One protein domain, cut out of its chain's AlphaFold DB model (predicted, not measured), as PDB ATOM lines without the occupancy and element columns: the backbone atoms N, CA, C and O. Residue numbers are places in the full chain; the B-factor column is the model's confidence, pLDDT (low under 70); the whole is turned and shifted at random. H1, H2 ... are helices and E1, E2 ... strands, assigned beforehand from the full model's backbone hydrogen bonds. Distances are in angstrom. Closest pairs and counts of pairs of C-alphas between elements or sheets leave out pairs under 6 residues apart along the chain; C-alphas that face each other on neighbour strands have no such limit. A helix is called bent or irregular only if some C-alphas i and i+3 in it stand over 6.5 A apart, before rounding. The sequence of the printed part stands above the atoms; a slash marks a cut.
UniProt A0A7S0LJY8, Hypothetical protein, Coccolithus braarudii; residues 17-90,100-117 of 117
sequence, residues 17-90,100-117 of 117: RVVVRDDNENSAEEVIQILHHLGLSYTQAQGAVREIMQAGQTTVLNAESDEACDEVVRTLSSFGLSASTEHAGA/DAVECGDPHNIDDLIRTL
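AT A GLANCE: This is residues 17 to 90 and 100 to 117 of the 117 residues of the protein "Hypothetical protein" of Coccolithus braarudii (UniProt A0A7S0LJY8). A small antiparallel sheet of three strands has two helices, H2 and H3, over one face, in two layers. H1 packs on H2, off the sheet, while H4 lies off the sheet near H3. The printed part has 92 residues, with four named helices and three named strands that follow each other along the chain as E1, H1, H2, E2, H3, E3, H4; the sheet's order is E2, E1, E3. The class is mixed, helices and strands, and the whole is compact, with a radius of gyration of the C-alphas of 12.3 A and spans of 33 by 31 by 23 A.

IN THESE COORDINATES: E1, residues 17 to 21, begins at C-alpha 17 (-2.249, -11.775, -50.257). H1 is residues 28 to 37 and H2 residues 42 to 55, 19.8 A long. E2, residues 57 to 63, spans 17.7 A, H3, residues 66 to 78, 18.1 A, and E3, residues 82 to 87, 16.8 A. H4, residues 107 to 116, ends at C-alpha 116 (16.745, -0.470, -57.798); it is only just irregular, C-alphas 108 and 111 being 6.6 A apart.

HOW THE PARTS SIT: Inner strand E1 is antiparallel to E2, with N 18 and O 61 2.8 A apart, and to E3, with N 19 and O 84 2.9 A apart. H2 runs along E2 at a height over the sheet of 7.4 A; their closest C-alphas are Ile 52 and Thr 58, 5.4 A. H3, on the same face, lies over E1 and E3 at 8.3 A; its closest C-alpha pair with E3 is Val 73 and Ala 83, 5.5 A. E2, H3 and E3 form a split strand-helix-strand unit, two strands running the same way with E1 between them, its crossover right-handed. H1 touches H2, closest at the C-alphas of Ile 32 and Ala 45, 5.0 A, at a steep tilt of 47 degrees, opposite ways. H3 and H4 are near each other. In H1, H2 and H3 every O i to N i+4 pair is within hydrogen-bond range; in H4, 4 of 6.

THE WHOLE: The farthest C-alphas, Glu 29 and Ala 90, are 36.5 A apart. Residues 91 to 99 are not printed, leaving 21.1 A between C-alphas 90 and 100. No link printed whole is long. The mean pLDDT of the printed part is 72.4; residues 24, 63, 88 to 90 and 100 to 117 are under 70.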
ATOM      1  N   ARG A  17      -2.476 -12.658 -51.403       82.00
ATOM      2  CA  ARG A  17      -2.249 -11.775 -50.257       82.00
ATOM      3  C   ARG A  17      -1.039 -12.224 -49.449       82.00
ATOM      4  O   ARG A  17      -0.821 -13.423 -49.271       82.00
ATOM      5  N   VAL A  18      -0.273 -11.274 -48.923       82.88
ATOM      6  CA  VAL A  18       0.869 -11.541 -48.042       82.88
ATOM      7  C   VAL A  18       0.445 -11.357 -46.596       82.88
ATOM      8  O   VAL A  18       0.075 -10.260 -46.173       82.88
ATOM      9  N   VAL A  19       0.532 -12.441 -45.832       85.25
ATOM     10  CA  VAL A  19       0.192 -12.487 -44.411       85.25
ATOM     11  C   VAL A  19       1.472 -12.562 -43.592       85.25
ATOM     12  O   VAL A  19       2.297 -13.443 -43.824       85.25
ATOM     13  N   VAL A  20       1.623 -11.660 -42.623       85.62
ATOM     14  CA  VAL A  20       2.715 -11.655 -41.637       85.62
ATOM     15  C   VAL A  20       2.181 -12.167 -40.305       85.62
ATOM     16  O   VAL A  20       1.108 -11.742 -39.881       85.62
ATOM     17  N   ARG A  21       2.920 -13.062 -39.645       86.12
ATOM     18  CA  ARG A  21       2.550 -13.699 -38.372       86.12
ATOM     19  C   ARG A  21       3.476 -13.301 -37.221       86.12
ATOM     20  O   ARG A  21       4.649 -12.985 -37.432       86.12
ATOM     21  N   ASP A  22       2.948 -13.394 -36.004       81.38
ATOM     22  CA  ASP A  22       3.635 -13.123 -34.727       81.38
ATOM     23  C   ASP A  22       4.644 -14.217 -34.319       81.38
ATOM     24  O   ASP A  22       5.137 -14.246 -33.201       81.38
ATOM     25  N   ASP A  23       4.996 -15.136 -35.221       75.94
ATOM     26  CA  ASP A  23       5.987 -16.196 -34.971       75.94
ATOM     27  C   ASP A  23       7.441 -15.720 -35.147       75.94
ATOM     28  O   ASP A  23       8.347 -16.521 -35.384       75.94
ATOM     29  N   ASN A  24       7.671 -14.409 -35.121       68.62
ATOM     30  CA  ASN A  24       8.973 -13.822 -35.384       68.62
ATOM     31  C   ASN A  24       9.629 -13.349 -34.076       68.62
ATOM     32  O   ASN A  24       8.954 -12.893 -33.162       68.62
ATOM     33  N   GLU A  25      10.955 -13.464 -33.975       77.50
ATOM     34  CA  GLU A  25      11.707 -13.042 -32.780       77.50
ATOM     35  C   GLU A  25      11.946 -11.520 -32.736       77.50
ATOM     36  O   GLU A  25      12.637 -11.029 -31.841       77.50
ATOM     37  N   ASN A  26      11.402 -10.769 -33.702       80.00
ATOM     38  CA  ASN A  26      11.651  -9.339 -33.826       80.00
ATOM     39  C   ASN A  26      10.780  -8.546 -32.852       80.00
ATOM     40  O   ASN A  26       9.622  -8.857 -32.576       80.00
ATOM     41  N   SER A  27      11.336  -7.445 -32.369       86.44
ATOM     42  CA  SER A  27      10.612  -6.479 -31.555       86.44
ATOM     43  C   SER A  27       9.554  -5.766 -32.399       86.44
ATOM     44  O   SER A  27       9.774  -5.492 -33.577       86.44
ATOM     45  N   ALA A  28       8.449  -5.335 -31.785       85.62
ATOM     46  CA  ALA A  28       7.418  -4.532 -32.458       85.62
ATOM     47  C   ALA A  28       7.992  -3.324 -33.236       85.62
ATOM     48  O   ALA A  28       7.514  -2.989 -34.316       85.62
ATOM     49  N   GLU A  29       9.041  -2.687 -32.706       87.19
ATOM     50  CA  GLU A  29       9.738  -1.572 -33.357       87.19
ATOM     51  C   GLU A  29      10.495  -1.997 -34.627       87.19
ATOM     52  O   GLU A  29      10.466  -1.280 -35.627       87.19
ATOM     53  N   GLU A  30      11.113  -3.177 -34.622       85.94
ATOM     54  CA  GLU A  30      11.812  -3.740 -35.783       85.94
ATOM     55  C   GLU A  30      10.812  -4.092 -36.886       85.94
ATOM     56  O   GLU A  30      11.014  -3.713 -38.040       85.94
ATOM     57  N   VAL A  31       9.676  -4.708 -36.532       85.56
ATOM     58  CA  VAL A  31       8.604  -4.997 -37.497       85.56
ATOM     59  C   VAL A  31       8.072  -3.706 -38.134       85.56
ATOM     60  O   VAL A  31       7.899  -3.654 -39.351       85.56
ATOM     61  N   ILE A  32       7.881  -2.630 -37.356       87.44
ATOM     62  CA  ILE A  32       7.470  -1.321 -37.896       87.44
ATOM     63  C   ILE A  32       8.496  -0.796 -38.907       87.44
ATOM     64  O   ILE A  32       8.107  -0.319 -39.974       87.44
ATOM     65  N   GLN A  33       9.792  -0.875 -38.592       86.94
ATOM     66  CA  GLN A  33      10.851  -0.401 -39.488       86.94
ATOM     67  C   GLN A  33      10.905  -1.204 -40.791       86.94
ATOM     68  O   GLN A  33      11.052  -0.608 -41.858       86.94
ATOM     69  N   ILE A  34      10.736  -2.525 -40.722       85.25
ATOM     70  CA  ILE A  34      10.724  -3.402 -41.899       85.25
ATOM     71  C   ILE A  34       9.508  -3.104 -42.783       85.25
ATOM     72  O   ILE A  34       9.651  -2.915 -43.988       85.25
ATOM     73  N   LEU A  35       8.314  -2.988 -42.195       83.62
ATOM     74  CA  LEU A  35       7.100  -2.643 -42.941       83.62
ATOM     75  C   LEU A  35       7.185  -1.242 -43.558       83.62
ATOM     76  O   LEU A  35       6.764  -1.039 -44.694       83.62
ATOM     77  N   HIS A  36       7.791  -0.286 -42.852       83.00
ATOM     78  CA  HIS A  36       8.063   1.040 -43.399       83.00
ATOM     79  C   HIS A  36       9.063   0.999 -44.564       83.00
ATOM     80  O   HIS A  36       8.901   1.718 -45.549       83.00
ATOM     81  N   HIS A  37      10.082   0.139 -44.486       80.81
ATOM     82  CA  HIS A  37      11.030  -0.079 -45.581       80.81
ATOM     83  C   HIS A  37      10.358  -0.674 -46.829       80.81
ATOM     84  O   HIS A  37      10.752  -0.352 -47.945       80.81
ATOM     85  N   LEU A  38       9.300  -1.467 -46.642       75.38
ATOM     86  CA  LEU A  38       8.457  -2.012 -47.713       75.38
ATOM     87  C   LEU A  38       7.456  -1.002 -48.299       75.38
ATOM     88  O   LEU A  38       6.656  -1.358 -49.158       75.38
ATOM     89  N   GLY A  39       7.496   0.255 -47.851       76.81
ATOM     90  CA  GLY A  39       6.682   1.336 -48.396       76.81
ATOM     91  C   GLY A  39       5.386   1.612 -47.637       76.81
ATOM     92  O   GLY A  39       4.653   2.521 -48.028       76.81
ATOM     93  N   LEU A  40       5.095   0.905 -46.536       77.69
ATOM     94  CA  LEU A  40       3.972   1.282 -45.673       77.69
ATOM     95  C   LEU A  40       4.296   2.594 -44.953       77.69
ATOM     96  O   LEU A  40       5.406   2.815 -44.467       77.69
ATOM     97  N   SER A  41       3.300   3.464 -44.800       81.19
ATOM     98  CA  SER A  41       3.464   4.618 -43.916       81.19
ATOM     99  C   SER A  41       3.708   4.153 -42.479       81.19
ATOM    100  O   SER A  41       3.220   3.107 -42.049       81.19
ATOM    101  N   TYR A  42       4.413   4.964 -41.691       80.62
ATOM    102  CA  TYR A  42       4.698   4.635 -40.293       80.62
ATOM    103  C   TYR A  42       3.421   4.323 -39.488       80.62
ATOM    104  O   TYR A  42       3.393   3.398 -38.682       80.62
ATOM    105  N   THR A  43       2.327   5.039 -39.761       83.69
ATOM    106  CA  THR A  43       1.011   4.794 -39.153       83.69
ATOM    107  C   THR A  43       0.389   3.462 -39.565       83.69
ATOM    108  O   THR A  43      -0.202   2.785 -38.727       83.69
ATOM    109  N   GLN A  44       0.535   3.066 -40.832       80.44
ATOM    110  CA  GLN A  44       0.052   1.775 -41.328       80.44
ATOM    111  C   GLN A  44       0.871   0.621 -40.748       80.44
ATOM    112  O   GLN A  44       0.298  -0.354 -40.276       80.44
ATOM    113  N   ALA A  45       2.197   0.765 -40.692       81.44
ATOM    114  CA  ALA A  45       3.089  -0.206 -40.069       81.44
ATOM    115  C   ALA A  45       2.774  -0.398 -38.572       81.44
ATOM    116  O   ALA A  45       2.707  -1.525 -38.087       81.44
ATOM    117  N   GLN A  46       2.495   0.687 -37.839       85.31
ATOM    118  CA  GLN A  46       2.034   0.607 -36.449       85.31
ATOM    119  C   GLN A  46       0.683  -0.107 -36.309       85.31
ATOM    120  O   GLN A  46       0.497  -0.878 -35.366       85.31
ATOM    121  N   GLY A  47      -0.254   0.144 -37.229       84.38
ATOM    122  CA  GLY A  47      -1.538  -0.556 -37.293       84.38
ATOM    123  C   GLY A  47      -1.358  -2.057 -37.516       84.38
ATOM    124  O   GLY A  47      -1.852  -2.851 -36.720       84.38
ATOM    125  N   ALA A  48      -0.557  -2.431 -38.514       81.44
ATOM    126  CA  ALA A  48      -0.235  -3.815 -38.847       81.44
ATOM    127  C   ALA A  48       0.398  -4.557 -37.659       81.44
ATOM    128  O   ALA A  48      -0.051  -5.636 -37.286       81.44
ATOM    129  N   VAL A  49       1.380  -3.957 -36.978       86.31
ATOM    130  CA  VAL A  49       1.995  -4.567 -35.784       86.31
ATOM    131  C   VAL A  49       1.004  -4.705 -34.634       86.31
ATOM    132  O   VAL A  49       0.992  -5.711 -33.925       86.31
ATOM    133  N   ARG A  50       0.123  -3.720 -34.457       84.00
ATOM    134  CA  ARG A  50      -0.944  -3.787 -33.459       84.00
ATOM    135  C   ARG A  50      -1.946  -4.910 -33.749       84.00
ATOM    136  O   ARG A  50      -2.484  -5.472 -32.793       84.00
ATOM    137  N   GLU A  51      -2.209  -5.212 -35.014       82.12
ATOM    138  CA  GLU A  51      -3.029  -6.352 -35.427       82.12
ATOM    139  C   GLU A  51      -2.302  -7.678 -35.243       82.12
ATOM    140  O   GLU A  51      -2.881  -8.584 -34.653       82.12
ATOM    141  N   ILE A  52      -1.024  -7.771 -35.629       83.19
ATOM    142  CA  ILE A  52      -0.186  -8.959 -35.398       83.19
ATOM    143  C   ILE A  52      -0.208  -9.337 -33.912       83.19
ATOM    144  O   ILE A  52      -0.516 -10.475 -33.579       83.19
ATOM    145  N   MET A  53      -0.013  -8.372 -33.008       81.12
ATOM    146  CA  MET A  53      -0.041  -8.629 -31.561       81.12
ATOM    147  C   MET A  53      -1.427  -9.024 -31.013       81.12
ATOM    148  O   MET A  53      -1.514  -9.604 -29.933       81.12
ATOM    149  N   GLN A  54      -2.527  -8.669 -31.690       83.19
ATOM    150  CA  GLN A  54      -3.894  -8.946 -31.216       83.19
ATOM    151  C   GLN A  54      -4.504 -10.210 -31.827       83.19
ATOM    152  O   GLN A  54      -5.203 -10.947 -31.133       83.19
ATOM    153  N   ALA A  55      -4.267 -10.438 -33.115       79.75
ATOM    154  CA  ALA A  55      -4.840 -11.521 -33.906       79.75
ATOM    155  C   ALA A  55      -3.815 -12.616 -34.249       79.75
ATOM    156  O   ALA A  55      -4.179 -13.630 -34.840       79.75
ATOM    157  N   GLY A  56      -2.538 -12.418 -33.905       80.25
ATOM    158  CA  GLY A  56      -1.424 -13.304 -34.251       80.25
ATOM    159  C   GLY A  56      -0.931 -13.144 -35.693       80.25
ATOM    160  O   GLY A  56       0.091 -13.724 -36.053       80.25
ATOM    161  N   GLN A  57      -1.641 -12.379 -36.529       83.75
ATOM    162  CA  GLN A  57      -1.291 -12.142 -37.928       83.75
ATOM    163  C   GLN A  57      -1.977 -10.894 -38.500       83.75
ATOM    164  O   GLN A  57      -2.995 -10.448 -37.976       83.75
ATOM    165  N   THR A  58      -1.453 -10.365 -39.606       85.19
ATOM    166  CA  THR A  58      -2.083  -9.297 -40.406       85.19
ATOM    167  C   THR A  58      -1.767  -9.473 -41.892       85.19
ATOM    168  O   THR A  58      -0.786 -10.128 -42.253       85.19
ATOM    169  N   THR A  59      -2.589  -8.881 -42.757       84.12
ATOM    170  CA  THR A  59      -2.337  -8.823 -44.203       84.12
ATOM    171  C   THR A  59      -1.657  -7.502 -44.543       84.12
ATOM    172  O   THR A  59      -2.202  -6.439 -44.255       84.12
ATOM    173  N   VAL A  60      -0.473  -7.561 -45.156       80.38
ATOM    174  CA  VAL A  60       0.351  -6.368 -45.445       80.38
ATOM    175  C   VAL A  60       0.387  -5.984 -46.920       80.38
ATOM    176  O   VAL A  60       0.841  -4.894 -47.245       80.38
ATOM    177  N   LEU A  61      -0.068  -6.874 -47.804       80.50
ATOM    178  CA  LEU A  61      -0.161  -6.644 -49.243       80.50
ATOM    179  C   LEU A  61      -1.269  -7.524 -49.824       80.50
ATOM    180  O   LEU A  61      -1.320  -8.715 -49.512       80.50
ATOM    181  N   ASN A  62      -2.077  -6.965 -50.725       76.88
ATOM    182  CA  ASN A  62      -2.822  -7.743 -51.711       76.88
ATOM    183  C   ASN A  62      -2.267  -7.429 -53.101       76.88
ATOM    184  O   ASN A  62      -1.960  -6.274 -53.398       76.88
ATOM    185  N   ALA A  63      -2.096  -8.455 -53.928       69.00
ATOM    186  CA  ALA A  63      -1.511  -8.333 -55.250       69.00
ATOM    187  C   ALA A  63      -2.261  -9.176 -56.291       69.00
ATOM    188  O   ALA A  63      -2.747 -10.283 -56.035       69.00
ATOM    189  N   GLU A  64      -2.282  -8.658 -57.519       72.81
ATOM    190  CA  GLU A  64      -2.800  -9.359 -58.700       72.81
ATOM    191  C   GLU A  64      -1.815 -10.385 -59.277       72.81
ATOM    192  O   GLU A  64      -2.222 -11.243 -60.064       72.81
ATOM    193  N   SER A  65      -0.534 -10.302 -58.893       74.19
ATOM    194  CA  SER A  65       0.532 -11.205 -59.333       74.19
ATOM    195  C   SER A  65       1.125 -11.987 -58.162       74.19
ATOM    196  O   SER A  65       1.546 -11.410 -57.153       74.19
ATOM    197  N   ASP A  66       1.229 -13.302 -58.352       75.88
ATOM    198  CA  ASP A  66       1.918 -14.214 -57.439       75.88
ATOM    199  C   ASP A  66       3.417 -13.869 -57.343       75.88
ATOM    200  O   ASP A  66       4.022 -14.036 -56.288       75.88
ATOM    201  N   GLU A  67       4.012 -13.306 -58.405       78.75
ATOM    202  CA  GLU A  67       5.425 -12.901 -58.426       78.75
ATOM    203  C   GLU A  67       5.690 -11.742 -57.458       78.75
ATOM    204  O   GLU A  67       6.661 -11.781 -56.703       78.75
ATOM    205  N   ALA A  68       4.794 -10.747 -57.426       76.75
ATOM    206  CA  ALA A  68       4.881  -9.628 -56.488       76.75
ATOM    207  C   ALA A  68       4.719 -10.107 -55.035       76.75
ATOM    208  O   ALA A  68       5.442  -9.681 -54.135       76.75
ATOM    209  N   CYS A  69       3.800 -11.044 -54.811       79.88
ATOM    210  CA  CYS A  69       3.600 -11.694 -53.522       79.88
ATOM    211  C   CYS A  69       4.848 -12.455 -53.036       79.88
ATOM    212  O   CYS A  69       5.283 -12.278 -51.895       79.88
ATOM    213  N   ASP A  70       5.434 -13.282 -53.904       83.19
ATOM    214  CA  ASP A  70       6.627 -14.078 -53.608       83.19
ATOM    215  C   ASP A  70       7.841 -13.196 -53.301       83.19
ATOM    216  O   ASP A  70       8.638 -13.508 -52.410       83.19
ATOM    217  N   GLU A  71       7.992 -12.083 -54.017       82.75
ATOM    218  CA  GLU A  71       9.069 -11.125 -53.787       82.75
ATOM    219  C   GLU A  71       8.942 -10.431 -52.428       82.75
ATOM    220  O   GLU A  71       9.918 -10.357 -51.672       82.75
ATOM    221  N   VAL A  72       7.734  -9.995 -52.060       81.81
ATOM    222  CA  VAL A  72       7.491  -9.390 -50.746       81.81
ATOM    223  C   VAL A  72       7.675 -10.412 -49.624       81.81
ATOM    224  O   VAL A  72       8.326 -10.099 -48.627       81.81
ATOM    225  N   VAL A  73       7.216 -11.658 -49.791       86.06
ATOM    226  CA  VAL A  73       7.466 -12.731 -48.812       86.06
ATOM    227  C   VAL A  73       8.957 -13.025 -48.666       86.06
ATOM    228  O   VAL A  73       9.435 -13.149 -47.536       86.06
ATOM    229  N   ARG A  74       9.721 -13.096 -49.764       84.62
ATOM    230  CA  ARG A  74      11.185 -13.258 -49.694       84.62
ATOM    231  C   ARG A  74      11.845 -12.104 -48.961       84.62
ATOM    232  O   ARG A  74      12.722 -12.342 -48.134       84.62
ATOM    233  N   THR A  75      11.414 -10.880 -49.241       82.88
ATOM    234  CA  THR A  75      11.963  -9.679 -48.612       82.88
ATOM    235  C   THR A  75      11.686  -9.693 -47.111       82.88
ATOM    236  O   THR A  75      12.626  -9.627 -46.321       82.88
ATOM    237  N   LEU A  76      10.436  -9.912 -46.696       85.44
ATOM    238  CA  LEU A  76      10.042 -10.058 -45.289       85.44
ATOM    239  C   LEU A  76      10.814 -11.186 -44.587       85.44
ATOM    240  O   LEU A  76      11.338 -10.990 -43.491       85.44
ATOM    241  N   SER A  77      10.957 -12.337 -45.250       86.19
ATOM    242  CA  SER A  77      11.705 -13.483 -44.721       86.19
ATOM    243  C   SER A  77      13.196 -13.177 -44.559       86.19
ATOM    244  O   SER A  77      13.819 -13.649 -43.612       86.19
ATOM    245  N   SER A  78      13.781 -12.363 -45.446       83.19
ATOM    246  CA  SER A  78      15.184 -11.932 -45.337       83.19
ATOM    247  C   SER A  78      15.434 -11.026 -44.129       83.19
ATOM    248  O   SER A  78      16.529 -11.039 -43.570       83.19
ATOM    249  N   PHE A  79      14.398 -10.310 -43.684       83.56
ATOM    250  CA  PHE A  79      14.392  -9.537 -42.443       83.56
ATOM    251  C   PHE A  79      13.978 -10.368 -41.217       83.56
ATOM    252  O   PHE A  79      13.831  -9.820 -40.131       83.56
ATOM    253  N   GLY A  80      13.784 -11.683 -41.364       81.81
ATOM    254  CA  GLY A  80      13.426 -12.569 -40.258       81.81
ATOM    255  C   GLY A  80      11.955 -12.499 -39.840       81.81
ATOM    256  O   GLY A  80      11.620 -12.959 -38.751       81.81
ATOM    257  N   LEU A  81      11.070 -11.932 -40.667       84.75
ATOM    258  CA  LEU A  81       9.629 -11.967 -40.422       84.75
ATOM    259  C   LEU A  81       9.020 -13.266 -40.947       84.75
ATOM    260  O   LEU A  81       9.342 -13.732 -42.039       84.75
ATOM    261  N   SER A  82       8.088 -13.823 -40.176       87.12
ATOM    262  CA  SER A  82       7.287 -14.968 -40.605       87.12
ATOM    263  C   SER A  82       6.194 -14.471 -41.550       87.12
ATOM    264  O   SER A  82       5.193 -13.910 -41.103       87.12
ATOM    265  N   ALA A  83       6.409 -14.624 -42.857       86.81
ATOM    266  CA  ALA A  83       5.477 -14.200 -43.897       86.81
ATOM    267  C   ALA A  83       5.091 -15.368 -44.814       86.81
ATOM    268  O   ALA A  83       5.911 -16.234 -45.121       86.81
ATOM    269  N   SER A  84       3.842 -15.390 -45.275       86.19
ATOM    270  CA  SER A  84       3.345 -16.390 -46.222       86.19
ATOM    271  C   SER A  84       2.344 -15.794 -47.199       86.19
ATOM    272  O   SER A  84       1.564 -14.916 -46.833       86.19
ATOM    273  N   THR A  85       2.328 -16.311 -48.424       83.81
ATOM    274  CA  THR A  85       1.299 -16.008 -49.419       83.81
ATOM    275  C   THR A  85       0.046 -16.836 -49.153       83.81
ATOM    276  O   THR A  85       0.125 -18.061 -49.021       83.81
ATOM    277  N   GLU A  86      -1.120 -16.209 -49.157       83.19
ATOM    278  CA  GLU A  86      -2.405 -16.894 -49.235       83.19
ATOM    279  C   GLU A  86      -3.078 -16.520 -50.552       83.19
ATOM    280  O   GLU A  86      -3.131 -15.353 -50.924       83.19
ATOM    281  N   HIS A  87      -3.587 -17.511 -51.275       72.00
ATOM    282  CA  HIS A  87      -4.317 -17.263 -52.514       72.00
ATOM    283  C   HIS A  87      -5.806 -17.252 -52.190       72.00
ATOM    284  O   HIS A  87      -6.285 -18.134 -51.467       72.00
ATOM    285  N   ALA A  88      -6.544 -16.279 -52.726       60.06
ATOM    286  CA  ALA A  88      -7.996 -16.342 -52.711       60.06
ATOM    287  C   ALA A  88      -8.400 -17.547 -53.571       60.06
ATOM    288  O   ALA A  88      -8.388 -17.494 -54.801       60.06
ATOM    289  N   GLY A  89      -8.656 -18.686 -52.922       46.03
ATOM    290  CA  GLY A  89      -9.048 -19.906 -53.609       46.03
ATOM    291  C   GLY A  89     -10.270 -19.644 -54.486       46.03
ATOM    292  O   GLY A  89     -11.227 -19.003 -54.055       46.03
ATOM    293  N   ALA A  90     -10.264 -20.178 -55.707       41.72
ATOM    294  CA  ALA A  90     -11.386 -20.149 -56.649       41.72
ATOM    295  C   ALA A  90     -12.633 -20.936 -56.174       41.72
ATOM    296  O   ALA A  90     -13.531 -21.215 -56.966       41.72
ATOM    297  N   ASP A 100      -9.443  -4.983 -42.382       37.56
ATOM    298  CA  ASP A 100      -9.175  -3.894 -43.316       37.56
ATOM    299  C   ASP A 100      -7.766  -4.063 -43.898       37.56
ATOM    300  O   ASP A 100      -6.770  -3.785 -43.230       37.56
ATOM    301  N   ALA A 101      -7.665  -4.669 -45.086       42.12
ATOM    302  CA  ALA A 101      -6.358  -4.919 -45.660       42.12
ATOM    303  C   ALA A 101      -5.746  -3.545 -45.874       42.12
ATOM    304  O   ALA A 101      -6.370  -2.697 -46.512       42.12
ATOM    305  N   VAL A 102      -4.571  -3.313 -45.286       45.41
ATOM    306  CA  VAL A 102      -3.868  -2.047 -45.442       45.41
ATOM    307  C   VAL A 102      -3.654  -1.866 -46.935       45.41
ATOM    308  O   VAL A 102      -2.811  -2.530 -47.532       45.41
ATOM    309  N   GLU A 103      -4.470  -1.005 -47.540       39.03
ATOM    310  CA  GLU A 103      -4.335  -0.624 -48.934       39.03
ATOM    311  C   GLU A 103      -2.933  -0.020 -49.033       39.03
ATOM    312  O   GLU A 103      -2.657   1.044 -48.459       39.03
ATOM    313  N   CYS A 104      -1.999  -0.772 -49.627       38.44
ATOM    314  CA  CYS A 104      -0.667  -0.272 -49.915       38.44
ATOM    315  C   CYS A 104      -0.876   1.010 -50.709       38.44
ATOM    316  O   CYS A 104      -1.399   0.972 -51.822       38.44
ATOM    317  N   GLY A 105      -0.554   2.143 -50.084       34.84
ATOM    318  CA  GLY A 105      -0.760   3.447 -50.686       34.84
ATOM    319  C   GLY A 105       0.018   3.488 -51.987       34.84
ATOM    320  O   GLY A 105       1.237   3.419 -51.941       34.84
ATOM    321  N   ASP A 106      -0.718   3.554 -53.094       32.66
ATOM    322  CA  ASP A 106      -0.264   3.648 -54.479       32.66
ATOM    323  C   ASP A 106       0.942   2.744 -54.852       32.66
ATOM    324  O   ASP A 106       2.086   3.040 -54.492       32.66
ATOM    325  N   PRO A 107       0.761   1.680 -55.664       43.22
ATOM    326  CA  PRO A 107       1.821   0.736 -56.050       43.22
ATOM    327  C   PRO A 107       2.938   1.336 -56.928       43.22
ATOM    328  O   PRO A 107       3.770   0.606 -57.465       43.22
ATOM    329  N   HIS A 108       3.025   2.663 -57.037       35.69
ATOM    330  CA  HIS A 108       4.066   3.383 -57.762       35.69
ATOM    331  C   HIS A 108       5.502   3.097 -57.285       35.69
ATOM    332  O   HIS A 108       6.431   3.495 -57.979       35.69
ATOM    333  N   ASN A 109       5.703   2.401 -56.159       43.81
ATOM    334  CA  ASN A 109       7.032   2.084 -55.624       43.81
ATOM    335  C   ASN A 109       7.448   0.609 -55.682       43.81
ATOM    336  O   ASN A 109       8.621   0.343 -55.452       43.81
ATOM    337  N   ILE A 110       6.569  -0.357 -55.986       44.50
ATOM    338  CA  ILE A 110       7.018  -1.763 -56.083       44.50
ATOM    339  C   ILE A 110       7.857  -1.951 -57.356       44.50
ATOM    340  O   ILE A 110       8.933  -2.534 -57.304       44.50
ATOM    341  N   ASP A 111       7.442  -1.350 -58.476       41.81
ATOM    342  CA  ASP A 111       8.215  -1.341 -59.730       41.81
ATOM    343  C   ASP A 111       9.564  -0.594 -59.591       41.81
ATOM    344  O   ASP A 111      10.563  -0.972 -60.205       41.81
ATOM    345  N   ASP A 112       9.619   0.447 -58.749       38.47
ATOM    346  CA  ASP A 112      10.849   1.199 -58.443       38.47
ATOM    347  C   ASP A 112      11.767   0.432 -57.467       38.47
ATOM    348  O   ASP A 112      12.991   0.445 -57.618       38.47
ATOM    349  N   LEU A 113      11.190  -0.324 -56.523       41.16
ATOM    350  CA  LEU A 113      11.914  -1.246 -55.642       41.16
ATOM    351  C   LEU A 113      12.564  -2.384 -56.450       41.16
ATOM    352  O   LEU A 113      13.737  -2.685 -56.240       41.16
ATOM    353  N   ILE A 114      11.843  -2.933 -57.435       40.28
ATOM    354  CA  ILE A 114      12.328  -3.977 -58.355       40.28
ATOM    355  C   ILE A 114      13.436  -3.449 -59.281       40.28
ATOM    356  O   ILE A 114      14.384  -4.169 -59.585       40.28
ATOM    357  N   ARG A 115      13.356  -2.192 -59.741       33.19
ATOM    358  CA  ARG A 115      14.375  -1.582 -60.622       33.19
ATOM    359  C   ARG A 115      15.648  -1.119 -59.914       33.19
ATOM    360  O   ARG A 115      16.632  -0.838 -60.601       33.19
ATOM    361  N   THR A 116      15.614  -0.978 -58.593       31.88
ATOM    362  CA  THR A 116      16.745  -0.470 -57.798       31.88
ATOM    363  C   THR A 116      17.647  -1.594 -57.254       31.88
ATOM    364  O   THR A 116      18.745  -1.304 -56.771       31.88
ATOM    365  N   LEU A 117      17.231  -2.862 -57.371       34.44
ATOM    366  CA  LEU A 117      18.054  -4.061 -57.130       34.44
ATOM    367  C   LEU A 117      18.830  -4.488 -58.389       34.44
ATOM    368  O   LEU A 117      19.974  -4.974 -58.218       34.44
TER     369      LEU A 117